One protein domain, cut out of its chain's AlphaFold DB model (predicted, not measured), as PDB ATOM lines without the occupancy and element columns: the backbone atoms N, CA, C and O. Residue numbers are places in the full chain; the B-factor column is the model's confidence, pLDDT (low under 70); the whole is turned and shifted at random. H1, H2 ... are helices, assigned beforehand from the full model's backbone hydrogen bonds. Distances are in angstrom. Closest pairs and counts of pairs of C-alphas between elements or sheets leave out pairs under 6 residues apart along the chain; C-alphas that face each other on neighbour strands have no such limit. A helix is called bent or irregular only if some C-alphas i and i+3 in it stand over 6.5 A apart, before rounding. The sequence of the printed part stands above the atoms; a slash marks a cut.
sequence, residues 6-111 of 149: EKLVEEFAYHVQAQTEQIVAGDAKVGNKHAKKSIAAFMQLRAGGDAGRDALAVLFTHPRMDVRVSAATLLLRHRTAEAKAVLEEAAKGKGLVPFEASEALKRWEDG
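This is residues 6 to 111 of the 149 residues of the protein "DUF2019 domain-containing protein" of Melittangium boletus DSM 14713 (UniProt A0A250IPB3). Three helical hairpins are stacked: the long pair H2 and H1 makes one side, H3 and H4 lie in the middle, and H5 and H6 make the opposite side. H4 is at the core of the whole, with H1 on one side of it and H5 and H6 on the other, while the first residues of H3 lie by the last ones of H2. The printed part has 106 residues with six named helices, H1 to H6 in that order along the chain, and no named strand; the class is all helix. The whole is compact and rounded, with a radius of gyration of the C-alphas of 13.1 A and spans of 36 by 29 by 26 A.

The longest helix by residues, H2, holds residues 28 to 47 and measures 28.2 A from first to last C-alpha. H1, residues 6 to 24, comes before it and measures 27.3 A; the C-alpha of Glu 6, where the printed part begins, is at (138.222, 134.936, 100.231). H3 is residues 49 to 61, 21.7 A; it is neither bent nor irregular, but only just: C-alphas 58 and 61 are 6.3 A apart. H4, residues 65 to 75, measures 15.1 A and begins with C-alpha 65 at (155.198, 129.466, 107.648). H5, residues 80 to 90, measures 15.3 A. H6, residues 96 to 109, measures 20.1 A and ends with C-alpha 109 at (151.538, 108.416, 109.310).

H2 and H1 form a helical hairpin and touch with 36 pairs of C-alphas within 8 A, at a shallow tilt of 22 degrees, opposite ways; their closest C-alphas are those of Gln 19 and Gly 31, 4.2 A apart. H2 touches H3 with its residues 45 to 46 alone, at a steep tilt of 50 degrees; the closest C-alphas are those of Leu 45 and Gly 52, 4.4 A apart. H1 touches H3 with residues 6 to 13 alone, closest at the C-alphas of Val 9 and Leu 56, 5.9 A. H1 also touches H4, with residues 13 to 20 alone, at a steep tilt of 58 degrees, the C-alphas of Ala 13 and Val 67 being closest at 5.8 A. H4 is the hub and touches four helices, H1, H3, H5 and H6. H3 and H4 form a hairpin at a shallow tilt of 26 degrees, closest at the C-alphas of Phe 60 and Arg 68, 4.9 A. H4, H5 and H6 form an up-and-down bundle, each helix running against the one before it. H4 and H5 are a hairpin at 25 degrees, a shallow tilt, with the C-alphas of Ala 72 and Ala 83 closest at 4.4 A. H5 and H6 are a hairpin too, at 35.3 degrees, only just a steep tilt; the C-alphas of Leu 87 and Ala 101 are closest at 5.1 A. H4 and H6 touch at a shallow tilt of 19 degrees and run the same way, closest at the C-alphas of Asp 66 and Val 97, 5.9 A. H3 and H5 are close but not clearly touching, while H1 is apart from H5 and H6. In H1, H2, H4, H5 and H6 every O i to N i+4 pair is within hydrogen-bond range; in H3 3 of 9 are, beside 7 of 10 O i to N i+3 pairs.

The two C-alphas farthest apart are those of Gly 26 and Ala 51, 35.9 A. The printed part runs from residue 6 to 111 with no cut, and the five links between its helices are tight. The mean pLDDT of the printed part is 94.2, and no printed residue is under 70.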
ATOM      1  N   GLU A   6     137.062 134.040 100.126       94.31
ATOM      2  CA  GLU A   6     138.222 134.936 100.231       94.31
ATOM      3  C   GLU A   6     138.315 135.597 101.612       94.31
ATOM      4  O   GLU A   6     139.333 135.483 102.291       94.31
ATOM      5  N   LYS A   7     137.213 136.183 102.098       95.25
ATOM      6  CA  LYS A   7     137.176 136.828 103.419       95.25
ATOM      7  C   LYS A   7     137.390 135.838 104.558       95.25
ATOM      8  O   LYS A   7     137.986 136.182 105.572       95.25
ATOM      9  N   LEU A   8     136.890 134.612 104.415       95.75
ATOM     10  CA  LEU A   8     137.098 133.568 105.416       95.75
ATOM     11  C   LEU A   8     138.550 133.076 105.436       95.75
ATOM     12  O   LEU A   8     139.077 132.806 106.512       95.75
ATOM     13  N   VAL A   9     139.196 132.986 104.272       96.75
ATOM     14  CA  VAL A   9     140.619 132.640 104.145       96.75
ATOM     15  C   VAL A   9     141.496 133.735 104.756       96.75
ATOM     16  O   VAL A   9     142.407 133.426 105.524       96.75
ATOM     17  N   GLU A  10     141.186 135.006 104.500       96.50
ATOM     18  CA  GLU A  10     141.868 136.147 105.124       96.50
ATOM     19  C   GLU A  10     141.703 136.150 106.651       96.50
ATOM     20  O   GLU A  10     142.686 136.268 107.387       96.50
ATOM     21  N   GLU A  11     140.476 135.963 107.151       96.44
ATOM     22  CA  GLU A  11     140.199 135.873 108.592       96.44
ATOM     23  C   GLU A  11     140.932 134.698 109.244       96.44
ATOM     24  O   GLU A  11     141.455 134.828 110.356       96.44
ATOM     25  N   PHE A  12     140.990 133.556 108.554       97.62
ATOM     26  CA  PHE A  12     141.746 132.396 109.001       97.62
ATOM     27  C   PHE A  12     143.233 132.731 109.142       97.62
ATOM     28  O   PHE A  12     143.794 132.542 110.224       97.62
ATOM     29  N   ALA A  13     143.855 133.276 108.092       97.62
ATOM     30  CA  ALA A  13     145.276 133.615 108.085       97.62
ATOM     31  C   ALA A  13     145.625 134.636 109.178       97.62
ATOM     32  O   ALA A  13     146.566 134.424 109.947       97.62
ATOM     33  N   TYR A  14     144.816 135.690 109.315       97.81
ATOM     34  CA  TYR A  14     144.982 136.700 110.359       97.81
ATOM     35  C   TYR A  14     144.929 136.090 111.764       97.81
ATOM     36  O   TYR A  14     145.758 136.396 112.623       97.81
ATOM     37  N   HIS A  15     143.957 135.215 112.028       97.75
ATOM     38  CA  HIS A  15     143.814 134.608 113.345       97.75
ATOM     39  C   HIS A  15     144.874 133.554 113.652       97.75
ATOM     40  O   HIS A  15     145.273 133.460 114.808       97.75
ATOM     41  N   VAL A  16     145.375 132.819 112.659       96.62
ATOM     42  CA  VAL A  16     146.528 131.927 112.853       96.62
ATOM     43  C   VAL A  16     147.772 132.731 113.213       96.62
ATOM     44  O   VAL A  16     148.416 132.438 114.217       96.62
ATOM     45  N   GLN A  17     148.070 133.791 112.458       95.88
ATOM     46  CA  GLN A  17     149.196 134.668 112.769       95.88
ATOM     47  C   GLN A  17     149.081 135.240 114.188       95.88
ATOM     48  O   GLN A  17     150.015 135.131 114.983       95.88
ATOM     49  N   ALA A  18     147.919 135.807 114.526       96.19
ATOM     50  CA  ALA A  18     147.691 136.383 115.845       96.19
ATOM     51  C   ALA A  18     147.796 135.324 116.954       96.19
ATOM     52  O   ALA A  18     148.347 135.604 118.012       96.19
ATOM     53  N   GLN A  19     147.315 134.098 116.737       95.56
ATOM     54  CA  GLN A  19     147.491 133.006 117.694       95.56
ATOM     55  C   GLN A  19     148.975 132.737 117.963       95.56
ATOM     56  O   GLN A  19     149.374 132.705 119.127       95.56
ATOM     57  N   THR A  20     149.779 132.565 116.914       93.19
ATOM     58  CA  THR A  20     151.210 132.259 117.040       93.19
ATOM     59  C   THR A  20     151.957 133.374 117.762       93.19
ATOM     60  O   THR A  20     152.729 133.102 118.678       93.19
ATOM     61  N   GLU A  21     151.682 134.634 117.425       94.50
ATOM     62  CA  GLU A  21     152.301 135.789 118.084       94.50
ATOM     63  C   GLU A  21     151.968 135.846 119.583       94.50
ATOM     64  O   GLU A  21     152.849 136.098 120.405       94.50
ATOM     65  N   GLN A  22     150.725 135.537 119.967       95.12
ATOM     66  CA  GLN A  22     150.320 135.504 121.377       95.12
ATOM     67  C   GLN A  22     150.918 134.313 122.135       95.12
ATOM     68  O   GLN A  22     151.291 134.460 123.297       95.12
ATOM     69  N   ILE A  23     151.063 133.149 121.490       90.50
ATOM     70  CA  ILE A  23     151.747 131.988 122.080       90.50
ATOM     71  C   ILE A  23     153.221 132.314 122.336       90.50
ATOM     72  O   ILE A  23     153.719 132.046 123.428       90.50
ATOM     73  N   VAL A  24     153.901 132.942 121.373       90.00
ATOM     74  CA  VAL A  24     155.301 133.375 121.521       90.00
ATOM     75  C   VAL A  24     155.447 134.421 122.631       90.00
ATOM     76  O   VAL A  24     156.416 134.377 123.384       90.00
ATOM     77  N   ALA A  25     154.468 135.315 122.788       92.62
ATOM     78  CA  ALA A  25     154.422 136.283 123.885       92.62
ATOM     79  C   ALA A  25     154.043 135.670 125.253       92.62
ATOM     80  O   ALA A  25     154.076 136.369 126.265       92.62
ATOM     81  N   GLY A  26     153.670 134.386 125.305       93.38
ATOM     82  CA  GLY A  26     153.261 133.694 126.530       93.38
ATOM     83  C   GLY A  26     151.803 133.928 126.956       93.38
ATOM     84  O   GLY A  26     151.396 133.436 128.008       93.38
ATOM     85  N   ASP A  27     150.984 134.618 126.154       94.12
ATOM     86  CA  ASP A  27     149.554 134.812 126.425       94.12
ATOM     87  C   ASP A  27     148.704 133.723 125.753       94.12
ATOM     88  O   ASP A  27     148.010 133.915 124.747       94.12
ATOM     89  N   ALA A  28     148.709 132.540 126.369       90.88
ATOM     90  CA  ALA A  28     147.896 131.415 125.915       90.88
ATOM     91  C   ALA A  28     146.385 131.715 125.952       90.88
ATOM     92  O   ALA A  28     145.609 131.116 125.203       90.88
ATOM     93  N   LYS A  29     145.919 132.642 126.804       94.50
ATOM     94  CA  LYS A  29     144.489 132.956 126.926       94.50
ATOM     95  C   LYS A  29     144.002 133.719 125.702       94.50
ATOM     96  O   LYS A  29     142.921 133.411 125.190       94.50
ATOM     97  N   VAL A  30     144.770 134.700 125.235       94.25
ATOM     98  CA  VAL A  30     144.467 135.447 124.010       94.25
ATOM     99  C   VAL A  30     144.753 134.588 122.779       94.25
ATOM    100  O   VAL A  30     143.894 134.524 121.896       94.25
ATOM    101  N   GLY A  31     145.848 133.820 122.769       92.50
ATOM    102  CA  GLY A  31     146.138 132.847 121.709       92.50
ATOM    103  C   GLY A  31     144.981 131.867 121.476       92.50
ATOM    104  O   GLY A  31     144.503 131.711 120.353       92.50
ATOM    105  N   ASN A  32     144.403 131.316 122.548       94.81
ATOM    106  CA  ASN A  32     143.245 130.421 122.462       94.81
ATOM    107  C   ASN A  32     141.972 131.099 121.928       94.81
ATOM    108  O   ASN A  32     141.121 130.433 121.333       94.81
ATOM    109  N   LYS A  33     141.795 132.414 122.126       96.31
ATOM    110  CA  LYS A  33     140.677 133.143 121.500       96.31
ATOM    111  C   LYS A  33     140.860 133.208 119.988       96.31
ATOM    112  O   LYS A  33     139.881 133.038 119.266       96.31
ATOM    113  N   HIS A  34     142.083 133.439 119.522       96.62
ATOM    114  CA  HIS A  34     142.402 133.456 118.098       96.62
ATOM    115  C   HIS A  34     142.275 132.068 117.466       96.62
ATOM    116  O   HIS A  34     141.601 131.955 116.447       96.62
ATOM    117  N   ALA A  35     142.751 131.016 118.139       93.25
ATOM    118  CA  ALA A  35     142.570 129.628 117.705       93.25
ATOM    119  C   ALA A  35     141.089 129.268 117.483       93.25
ATOM    120  O   ALA A  35     140.704 128.681 116.477       93.25
ATOM    121  N   LYS A  36     140.205 129.677 118.404       96.31
ATOM    122  CA  LYS A  36     138.757 129.460 118.242       96.31
ATOM    123  C   LYS A  36     138.193 130.176 117.016       96.31
ATOM    124  O   LYS A  36     137.298 129.645 116.365       96.31
ATOM    125  N   LYS A  37     138.691 131.376 116.708       96.75
ATOM    126  CA  LYS A  37     138.223 132.159 115.561       96.75
ATOM    127  C   LYS A  37     138.750 131.615 114.233       96.75
ATOM    128  O   LYS A  37     137.964 131.540 113.295       96.75
ATOM    129  N   SER A  38     140.013 131.187 114.155       95.75
ATOM    130  CA  SER A  38     140.544 130.526 112.953       95.75
ATOM    131  C   SER A  38     139.793 129.221 112.678       95.75
ATOM    132  O   SER A  38     139.321 129.010 111.563       95.75
ATOM    133  N   ILE A  39     139.537 128.402 113.704       94.81
ATOM    134  CA  ILE A  39     138.711 127.192 113.564       94.81
ATOM    135  C   ILE A  39     137.289 127.542 113.104       94.81
ATOM    136  O   ILE A  39     136.753 126.879 112.221       94.81
ATOM    137  N   ALA A  40     136.667 128.592 113.649       96.31
ATOM    138  CA  ALA A  40     135.330 129.010 113.226       96.31
ATOM    139  C   ALA A  40     135.281 129.473 111.757       96.31
ATOM    140  O   ALA A  40     134.306 129.178 111.064       96.31
ATOM    141  N   ALA A  41     136.318 130.165 111.275       96.00
ATOM    142  CA  ALA A  41     136.449 130.537 109.866       96.00
ATOM    143  C   ALA A  41     136.608 129.291 108.978       96.00
ATOM    144  O   ALA A  41     135.892 129.139 107.989       96.00
ATOM    145  N   PHE A  42     137.454 128.342 109.389       95.12
ATOM    146  CA  PHE A  42     137.614 127.069 108.687       95.12
ATOM    147  C   PHE A  42     136.315 126.254 108.630       95.12
ATOM    148  O   PHE A  42     135.985 125.697 107.588       95.12
ATOM    149  N   MET A  43     135.536 126.203 109.711       94.38
ATOM    150  CA  MET A  43     134.255 125.486 109.710       94.38
ATOM    151  C   MET A  43     133.246 126.103 108.734       94.38
ATOM    152  O   MET A  43     132.489 125.369 108.103       94.38
ATOM    153  N   GLN A  44     133.264 127.428 108.557       94.44
ATOM    154  CA  GLN A  44     132.446 128.100 107.542       94.44
ATOM    155  C   GLN A  44     132.925 127.793 106.119       94.44
ATOM    156  O   GLN A  44     132.093 127.533 105.255       94.44
ATOM    157  N   LEU A  45     134.242 127.745 105.885       93.81
ATOM    158  CA  LEU A  45     134.803 127.277 104.612       93.81
ATOM    159  C   LEU A  45     134.377 125.833 104.328       93.81
ATOM    160  O   LEU A  45     133.874 125.532 103.253       93.81
ATOM    161  N   ARG A  46     134.476 124.948 105.325       92.88
ATOM    162  CA  ARG A  46     134.087 123.538 105.200       92.88
ATOM    163  C   ARG A  46     132.597 123.350 104.909       92.88
ATOM    164  O   ARG A  46     132.235 122.380 104.251       92.88
ATOM    165  N   ALA A  47     131.738 124.255 105.385       92.50
ATOM    166  CA  ALA A  47     130.308 124.252 105.071       92.50
ATOM    167  C   ALA A  47     130.026 124.569 103.590       92.50
ATOM    168  O   ALA A  47     128.981 124.183 103.076       92.50
ATOM    169  N   GLY A  48     130.969 125.213 102.897       88.75
ATOM    170  CA  GLY A  48     130.952 125.416 101.448       88.75
ATOM    171  C   GLY A  48     131.368 124.192 100.624       88.75
ATOM    172  O   GLY A  48     131.556 124.321  99.417       88.75
ATOM    173  N   GLY A  49     131.544 123.025 101.254       91.06
ATOM    174  CA  GLY A  49     131.978 121.797 100.591       91.06
ATOM    175  C   GLY A  49     133.440 121.849 100.149       91.06
ATOM    176  O   GLY A  49     134.264 122.548 100.746       91.06
ATOM    177  N   ASP A  50     133.757 121.105  99.095       91.19
ATOM    178  CA  ASP A  50     135.126 120.981  98.587       91.19
ATOM    179  C   ASP A  50     135.661 122.305  98.041       91.19
ATOM    180  O   ASP A  50     136.806 122.647  98.315       91.19
ATOM    181  N   ALA A  51     134.811 123.127  97.417       91.69
ATOM    182  CA  ALA A  51     135.194 124.457  96.938       91.69
ATOM    183  C   ALA A  51     135.697 125.374  98.069       91.69
ATOM    184  O   ALA A  51     136.660 126.121  97.896       91.69
ATOM    185  N   GLY A  52     135.074 125.307  99.249       92.81
ATOM    186  CA  GLY A  52     135.527 126.075 100.406       92.81
ATOM    187  C   GLY A  52     136.818 125.522 101.019       92.81
ATOM    188  O   GLY A  52     137.649 126.292 101.498       92.81
ATOM    189  N   ARG A  53     137.035 124.201 100.966       92.75
ATOM    190  CA  ARG A  53     138.312 123.582 101.369       92.75
ATOM    191  C   ARG A  53     139.434 123.960 100.405       92.75
ATOM    192  O   ARG A  53     140.512 124.343 100.849       92.75
ATOM    193  N   ASP A  54     139.158 123.924  99.107       94.06
ATOM    194  CA  ASP A  54     140.091 124.314  98.055       94.06
ATOM    195  C   ASP A  54     140.481 125.789  98.148       94.06
ATOM    196  O   ASP A  54     141.643 126.125  97.930       94.06
ATOM    197  N   ALA A  55     139.561 126.667  98.555       95.25
ATOM    198  CA  ALA A  55     139.881 128.074  98.788       95.25
ATOM    199  C   ALA A  55     140.996 128.262  99.836       95.25
ATOM    200  O   ALA A  55     141.819 129.169  99.710       95.25
ATOM    201  N   LEU A  56     141.073 127.386 100.846       95.25
ATOM    202  CA  LEU A  56     142.122 127.446 101.867       95.25
ATOM    203  C   LEU A  56     143.503 127.034 101.322       95.25
ATOM    204  O   LEU A  56     144.518 127.459 101.872       95.25
ATOM    205  N   ALA A  57     143.566 126.265 100.227       95.69
ATOM    206  CA  ALA A  57     144.821 125.781  99.644       95.69
ATOM    207  C   ALA A  57     145.718 126.917  99.123       95.69
ATOM    208  O   ALA A  57     146.940 126.777  99.087       95.69
ATOM    209  N   VAL A  58     145.143 128.086  98.810       96.19
ATOM    210  CA  VAL A  58     145.900 129.297  98.440       96.19
ATOM    211  C   VAL A  58     146.941 129.658  99.513       96.19
ATOM    212  O   VAL A  58     148.034 130.134  99.194       96.19
ATOM    213  N   LEU A  59     146.655 129.358 100.787       97.25
ATOM    214  CA  LEU A  59     147.554 129.644 101.903       97.25
ATOM    215  C   LEU A  59     148.834 128.801 101.918       97.25
ATOM    216  O   LEU A  59     149.757 129.163 102.644       97.25
ATOM    217  N   PHE A  60     148.959 127.747 101.105       96.88
ATOM    218  CA  PHE A  60     150.215 126.992 100.975       96.88
ATOM    219  C   PHE A  60     151.376 127.856 100.470       96.88
ATOM    220  O   PHE A  60     152.535 127.563 100.749       96.88
ATOM    221  N   THR A  61     151.074 128.967  99.795       95.56
ATOM    222  CA  THR A  61     152.073 129.919  99.282       95.56
ATOM    223  C   THR A  61     152.242 131.167 100.156       95.56
ATOM    224  O   THR A  61     153.090 132.012  99.871       95.56
ATOM    225  N   HIS A  62     151.484 131.291 101.252       96.75
ATOM    226  CA  HIS A  62     151.456 132.484 102.107       96.75
ATOM    227  C   HIS A  62     152.857 132.839 102.649       96.75
ATOM    228  O   HIS A  62     153.595 131.934 103.005       96.75
ATOM    229  N   PRO A  63     153.286 134.106 102.779       95.44
ATOM    230  CA  PRO A  63     154.660 134.434 103.196       95.44
ATOM    231  C   PRO A  63     155.070 133.890 104.575       95.44
ATOM    232  O   PRO A  63     156.255 133.684 104.825       95.44
ATOM    233  N   ARG A  64     154.110 133.646 105.475       95.12
ATOM    234  CA  ARG A  64     154.385 133.118 106.817       95.12
ATOM    235  C   ARG A  64     154.188 131.605 106.926       95.12
ATOM    236  O   ARG A  64     153.137 131.090 106.549       95.12
ATOM    237  N   MET A  65     155.172 130.927 107.517       95.62
ATOM    238  CA  MET A  65     155.198 129.466 107.648       95.62
ATOM    239  C   MET A  65     154.152 128.915 108.631       95.62
ATOM    240  O   MET A  65     153.577 127.864 108.381       95.62
ATOM    241  N   ASP A  66     153.853 129.632 109.715       94.81
ATOM    242  CA  ASP A  66     152.798 129.271 110.678       94.81
ATOM    243  C   ASP A  66     151.414 129.151 110.009       94.81
ATOM    244  O   ASP A  66     150.672 128.191 110.244       94.81
ATOM    245  N   VAL A  67     151.094 130.089 109.114       97.31
ATOM    246  CA  VAL A  67     149.865 130.074 108.310       97.31
ATOM    247  C   VAL A  67     149.852 128.898 107.330       97.31
ATOM    248  O   VAL A  67     148.841 128.195 107.250       97.31
ATOM    249  N   ARG A  68     150.972 128.637 106.637       97.38
ATOM    250  CA  ARG A  68     151.109 127.490 105.721       97.38
ATOM    251  C   ARG A  68     150.872 126.161 106.436       97.38
ATOM    252  O   ARG A  68     150.050 125.368 105.986       97.38
ATOM    253  N   VAL A  69     151.551 125.942 107.565       96.56
ATOM    254  CA  VAL A  69     151.460 124.708 108.365       96.56
ATOM    255  C   VAL A  69     150.048 124.497 108.895       96.56
ATOM    256  O   VAL A  69     149.515 123.390 108.805       96.56
ATOM    257  N   SER A  70     149.401 125.554 109.387       96.25
ATOM    258  CA  SER A  70     148.025 125.463 109.884       96.25
ATOM    259  C   SER A  70     147.038 125.086 108.777       96.25
ATOM    260  O   SER A  70     146.194 124.212 108.976       96.25
ATOM    261  N   ALA A  71     147.157 125.700 107.595       96.75
ATOM    262  CA  ALA A  71     146.326 125.354 106.445       96.75
ATOM    263  C   ALA A  71     146.592 123.917 105.963       96.75
ATOM    264  O   ALA A  71     145.649 123.155 105.753       96.75
ATOM    265  N   ALA A  72     147.863 123.522 105.846       96.44
ATOM    266  CA  ALA A  72     148.259 122.184 105.409       96.44
ATOM    267  C   ALA A  72     147.742 121.101 106.357       96.44
ATOM    268  O   ALA A  72     147.150 120.123 105.909       96.44
ATOM    269  N   THR A  73     147.848 121.320 107.669       95.00
ATOM    270  CA  THR A  73     147.333 120.390 108.684       95.00
ATOM    271  C   THR A  73     145.828 120.146 108.523       95.00
ATOM    272  O   THR A  73     145.373 119.007 108.614       95.00
ATOM    273  N   LEU A  74     145.045 121.191 108.238       93.25
ATOM    274  CA  LEU A  74     143.595 121.072 108.037       93.25
ATOM    275  C   LEU A  74     143.220 120.437 106.692       93.25
ATOM    276  O   LEU A  74     142.156 119.824 106.578       93.25
ATOM    277  N   LEU A  75     144.080 120.575 105.683       93.31
ATOM    278  CA  LEU A  75     143.865 120.057 104.334       93.31
ATOM    279  C   LEU A  75     144.525 118.699 104.075       93.31
ATOM    280  O   LEU A  75     144.352 118.166 102.984       93.31
ATOM    281  N   LEU A  76     145.191 118.092 105.064       91.75
ATOM    282  CA  LEU A  76     145.857 116.788 104.938       91.75
ATOM    283  C   LEU A  76     144.968 115.676 104.363       91.75
ATOM    284  O   LEU A  76     145.480 114.784 103.701       91.75
ATOM    285  N   ARG A  77     143.650 115.728 104.588       87.38
ATOM    286  CA  ARG A  77     142.693 114.761 104.021       87.38
ATOM    287  C   ARG A  77     142.150 115.125 102.647       87.38
ATOM    288  O   ARG A  77     141.718 114.246 101.918       87.38
ATOM    289  N   HIS A  78     142.101 116.414 102.335       88.88
ATOM    290  CA  HIS A  78     141.493 116.920 101.102       88.88
ATOM    291  C   HIS A  78     142.526 117.024  99.977       88.88
ATOM    292  O   HIS A  78     142.255 116.678  98.835       88.88
ATOM    293  N   ARG A  79     143.740 117.466 100.319       90.88
ATOM    294  CA  ARG A  79     144.879 117.668  99.414       90.88
ATOM    295  C   ARG A  79     146.146 117.064 100.004       90.88
ATOM    296  O   ARG A  79     147.119 117.763 100.278       90.88
ATOM    297  N   THR A  80     146.128 115.750 100.208       92.06
ATOM    298  CA  THR A  80     147.172 115.022 100.942       92.06
ATOM    299  C   THR A  80     148.579 115.292 100.419       92.06
ATOM    300  O   THR A  80     149.467 115.589 101.210       92.06
ATOM    301  N   ALA A  81     148.800 115.211  99.104       93.62
ATOM    302  CA  ALA A  81     150.134 115.370  98.523       93.62
ATOM    303  C   ALA A  81     150.690 116.793  98.711       93.62
ATOM    304  O   ALA A  81     151.805 116.959  99.201       93.62
ATOM    305  N   GLU A  82     149.897 117.817  98.380       94.31
ATOM    306  CA  GLU A  82     150.292 119.225  98.531       94.31
ATOM    307  C   GLU A  82     150.497 119.596 100.007       94.31
ATOM    308  O   GLU A  82     151.507 120.199 100.366       94.31
ATOM    309  N   ALA A  83     149.574 119.183 100.881       95.19
ATOM    310  CA  ALA A  83     149.657 119.450 102.311       95.19
ATOM    311  C   ALA A  83     150.885 118.785 102.949       95.19
ATOM    312  O   ALA A  83     151.592 119.423 103.728       95.19
ATOM    313  N   LYS A  84     151.176 117.524 102.598       95.88
ATOM    314  CA  LYS A  84     152.382 116.833 103.072       95.88
ATOM    315  C   LYS A  84     153.649 117.555 102.645       95.88
ATOM    316  O   LYS A  84     154.494 117.795 103.497       95.88
ATOM    317  N   ALA A  85     153.751 117.966 101.382       96.88
ATOM    318  CA  ALA A  85     154.930 118.673 100.887       96.88
ATOM    319  C   ALA A  85     155.219 119.954 101.695       96.88
ATOM    320  O   ALA A  85     156.367 120.212 102.058       96.88
ATOM    321  N   VAL A  86     154.179 120.723 102.038       96.94
ATOM    322  CA  VAL A  86     154.304 121.924 102.885       96.94
ATOM    323  C   VAL A  86     154.748 121.570 104.307       96.94
ATOM    324  O   VAL A  86     155.628 122.225 104.865       96.94
ATOM    325  N   LEU A  87     154.162 120.536 104.915       96.50
ATOM    326  CA  LEU A  87     154.528 120.116 106.270       96.50
ATOM    327  C   LEU A  87     155.957 119.560 106.332       96.50
ATOM    328  O   LEU A  87     156.690 119.856 107.271       96.50
ATOM    329  N   GLU A  88     156.375 118.798 105.323       97.06
ATOM    330  CA  GLU A  88     157.731 118.257 105.204       97.06
ATOM    331  C   GLU A  88     158.772 119.364 105.007       97.06
ATOM    332  O   GLU A  88     159.873 119.283 105.551       97.06
ATOM    333  N   GLU A  89     158.440 120.416 104.250       96.00
ATOM    334  CA  GLU A  89     159.272 121.617 104.149       96.00
ATOM    335  C   GLU A  89     159.415 122.290 105.520       96.00
ATOM    336  O   GLU A  89     160.534 122.517 105.989       96.00
ATOM    337  N   ALA A  90     158.290 122.553 106.189       95.12
ATOM    338  CA  ALA A  90     158.262 123.244 107.473       95.12
ATOM    339  C   ALA A  90     158.981 122.467 108.589       95.12
ATOM    340  O   ALA A  90     159.642 123.072 109.436       95.12
ATOM    341  N   ALA A  91     158.909 121.134 108.574       95.81
ATOM    342  CA  ALA A  91     159.517 120.250 109.569       95.81
ATOM    343  C   ALA A  91     161.058 120.289 109.591       95.81
ATOM    344  O   ALA A  91     161.666 119.881 110.577       95.81
ATOM    345  N   LYS A  92     161.717 120.800 108.540       94.00
ATOM    346  CA  LYS A  92     163.194 120.862 108.455       94.00
ATOM    347  C   LYS A  92     163.822 121.931 109.360       94.00
ATOM    348  O   LYS A  92     165.041 121.951 109.528       94.00
ATOM    349  N   GLY A  93     163.020 122.855 109.890       89.56
ATOM    350  CA  GLY A  93     163.494 123.974 110.703       89.56
ATOM    351  C   GLY A  93     163.720 123.638 112.182       89.56
ATOM    352  O   GLY A  93     163.692 122.490 112.614       89.56
ATOM    353  N   LYS A  94     163.910 124.685 112.994       87.06
ATOM    354  CA  LYS A  94     163.901 124.609 114.464       87.06
ATOM    355  C   LYS A  94     162.896 125.604 115.039       87.06
ATOM    356  O   LYS A  94     162.731 126.692 114.494       87.06
ATOM    357  N   GLY A  95     162.262 125.245 116.153       89.94
ATOM    358  CA  GLY A  95     161.273 126.077 116.845       89.94
ATOM    359  C   GLY A  95     159.882 125.449 116.859       89.94
ATOM    360  O   GLY A  95     159.722 124.271 116.549       89.94
ATOM    361  N   LEU A  96     158.880 126.250 117.226       89.56
ATOM    362  CA  LEU A  96     157.506 125.780 117.419       89.56
ATOM    363  C   LEU A  96     156.863 125.280 116.116       89.56
ATOM    364  O   LEU A  96     156.337 124.176 116.087       89.56
ATOM    365  N   VAL A  97     156.965 126.052 115.031       92.44
ATOM    366  CA  VAL A  97     156.321 125.714 113.747       92.44
ATOM    367  C   VAL A  97     156.859 124.402 113.142       92.44
ATOM    368  O   VAL A  97     156.049 123.550 112.780       92.44
ATOM    369  N   PRO A  98     158.186 124.163 113.075       95.19
ATOM    370  CA  PRO A  98     158.717 122.870 112.638       95.19
ATOM    371  C   PRO A  98     158.286 121.703 113.530       95.19
ATOM    372  O   PRO A  98     157.945 120.644 113.013       95.19
ATOM    373  N   PHE A  99     158.250 121.902 114.854       94.06
ATOM    374  CA  PHE A  99     157.781 120.884 115.794       94.06
ATOM    375  C   PHE A  99     156.317 120.503 115.534       94.06
ATOM    376  O   PHE A  99     156.003 119.321 115.433       94.06
ATOM    377  N   GLU A 100     155.437 121.492 115.361       92.56
ATOM    378  CA  GLU A 100     154.028 121.267 115.022       92.56
ATOM    379  C   GLU A 100     153.871 120.511 113.696       92.56
ATOM    380  O   GLU A 100     153.075 119.576 113.613       92.56
ATOM    381  N   ALA A 101     154.665 120.859 112.679       95.81
ATOM    382  CA  ALA A 101     154.640 120.182 111.386       95.81
ATOM    383  C   ALA A 101     155.091 118.713 111.479       95.81
ATOM    384  O   ALA A 101     154.424 117.829 110.937       95.81
ATOM    385  N   SER A 102     156.174 118.423 112.210       95.56
ATOM    386  CA  SER A 102     156.627 117.046 112.457       95.56
ATOM    387  C   SER A 102     155.585 116.227 113.220       95.56
ATOM    388  O   SER A 102     155.311 115.081 112.873       95.56
ATOM    389  N   GLU A 103     154.972 116.820 114.242       95.56
ATOM    390  CA  GLU A 103     153.928 116.191 115.047       95.56
ATOM    391  C   GLU A 103     152.643 115.918 114.243       95.56
ATOM    392  O   GLU A 103     151.946 114.932 114.513       95.56
ATOM    393  N   ALA A 104     152.329 116.765 113.256       93.88
ATOM    394  CA  ALA A 104     151.223 116.566 112.324       93.88
ATOM    395  C   ALA A 104     151.498 115.412 111.347       93.88
ATOM    396  O   ALA A 104     150.658 114.523 111.204       93.88
ATOM    397  N   LEU A 105     152.683 115.387 110.727       94.44
ATOM    398  CA  LEU A 105     153.109 114.300 109.838       94.44
ATOM    399  C   LEU A 105     153.122 112.957 110.564       94.44
ATOM    400  O   LEU A 105     152.523 112.001 110.083       94.44
ATOM    401  N   LYS A 106     153.698 112.910 111.768       94.44
ATOM    402  CA  LYS A 106     153.736 111.696 112.584       94.44
ATOM    403  C   LYS A 106     152.337 111.155 112.880       94.44
ATOM    404  O   LYS A 106     152.065 109.986 112.645       94.44
ATOM    405  N   ARG A 107     151.410 111.998 113.354       92.31
ATOM    406  CA  ARG A 107     150.025 111.564 113.648       92.31
ATOM    407  C   ARG A 107     149.252 111.138 112.404       92.31
ATOM    408  O   ARG A 107     148.332 110.322 112.512       92.31
ATOM    409  N   TRP A 108     149.591 111.712 111.254       91.19
ATOM    410  CA  TRP A 108     149.048 111.296 109.971       91.19
ATOM    411  C   TRP A 108     149.569 109.912 109.560       91.19
ATOM    412  O   TRP A 108     148.773 109.049 109.205       91.19
ATOM    413  N   GLU A 109     150.880 109.686 109.650       89.69
ATOM    414  CA  GLU A 109     151.538 108.416 109.310       89.69
ATOM    415  C   GLU A 109     151.143 107.274 110.246       89.69
ATOM    416  O   GLU A 109     150.821 106.184 109.778       89.69
ATOM    417  N   ASP A 110     151.055 107.547 111.548       90.62
ATOM    418  CA  ASP A 110     150.629 106.583 112.567       90.62
ATOM    419  C   ASP A 110     149.125 106.239 112.463       90.62
ATOM    420  O   ASP A 110     148.590 105.501 113.290       90.62
ATOM    421  N   GLY A 111     148.394 106.824 111.505       85.62
ATOM    422  CA  GLY A 111     146.961 106.595 111.303       85.62
ATOM    423  C   GLY A 111     146.072 107.146 112.424       85.62
ATOM    424  O   GLY A 111     144.854 106.999 112.372       85.62
TER     425      GLY A 111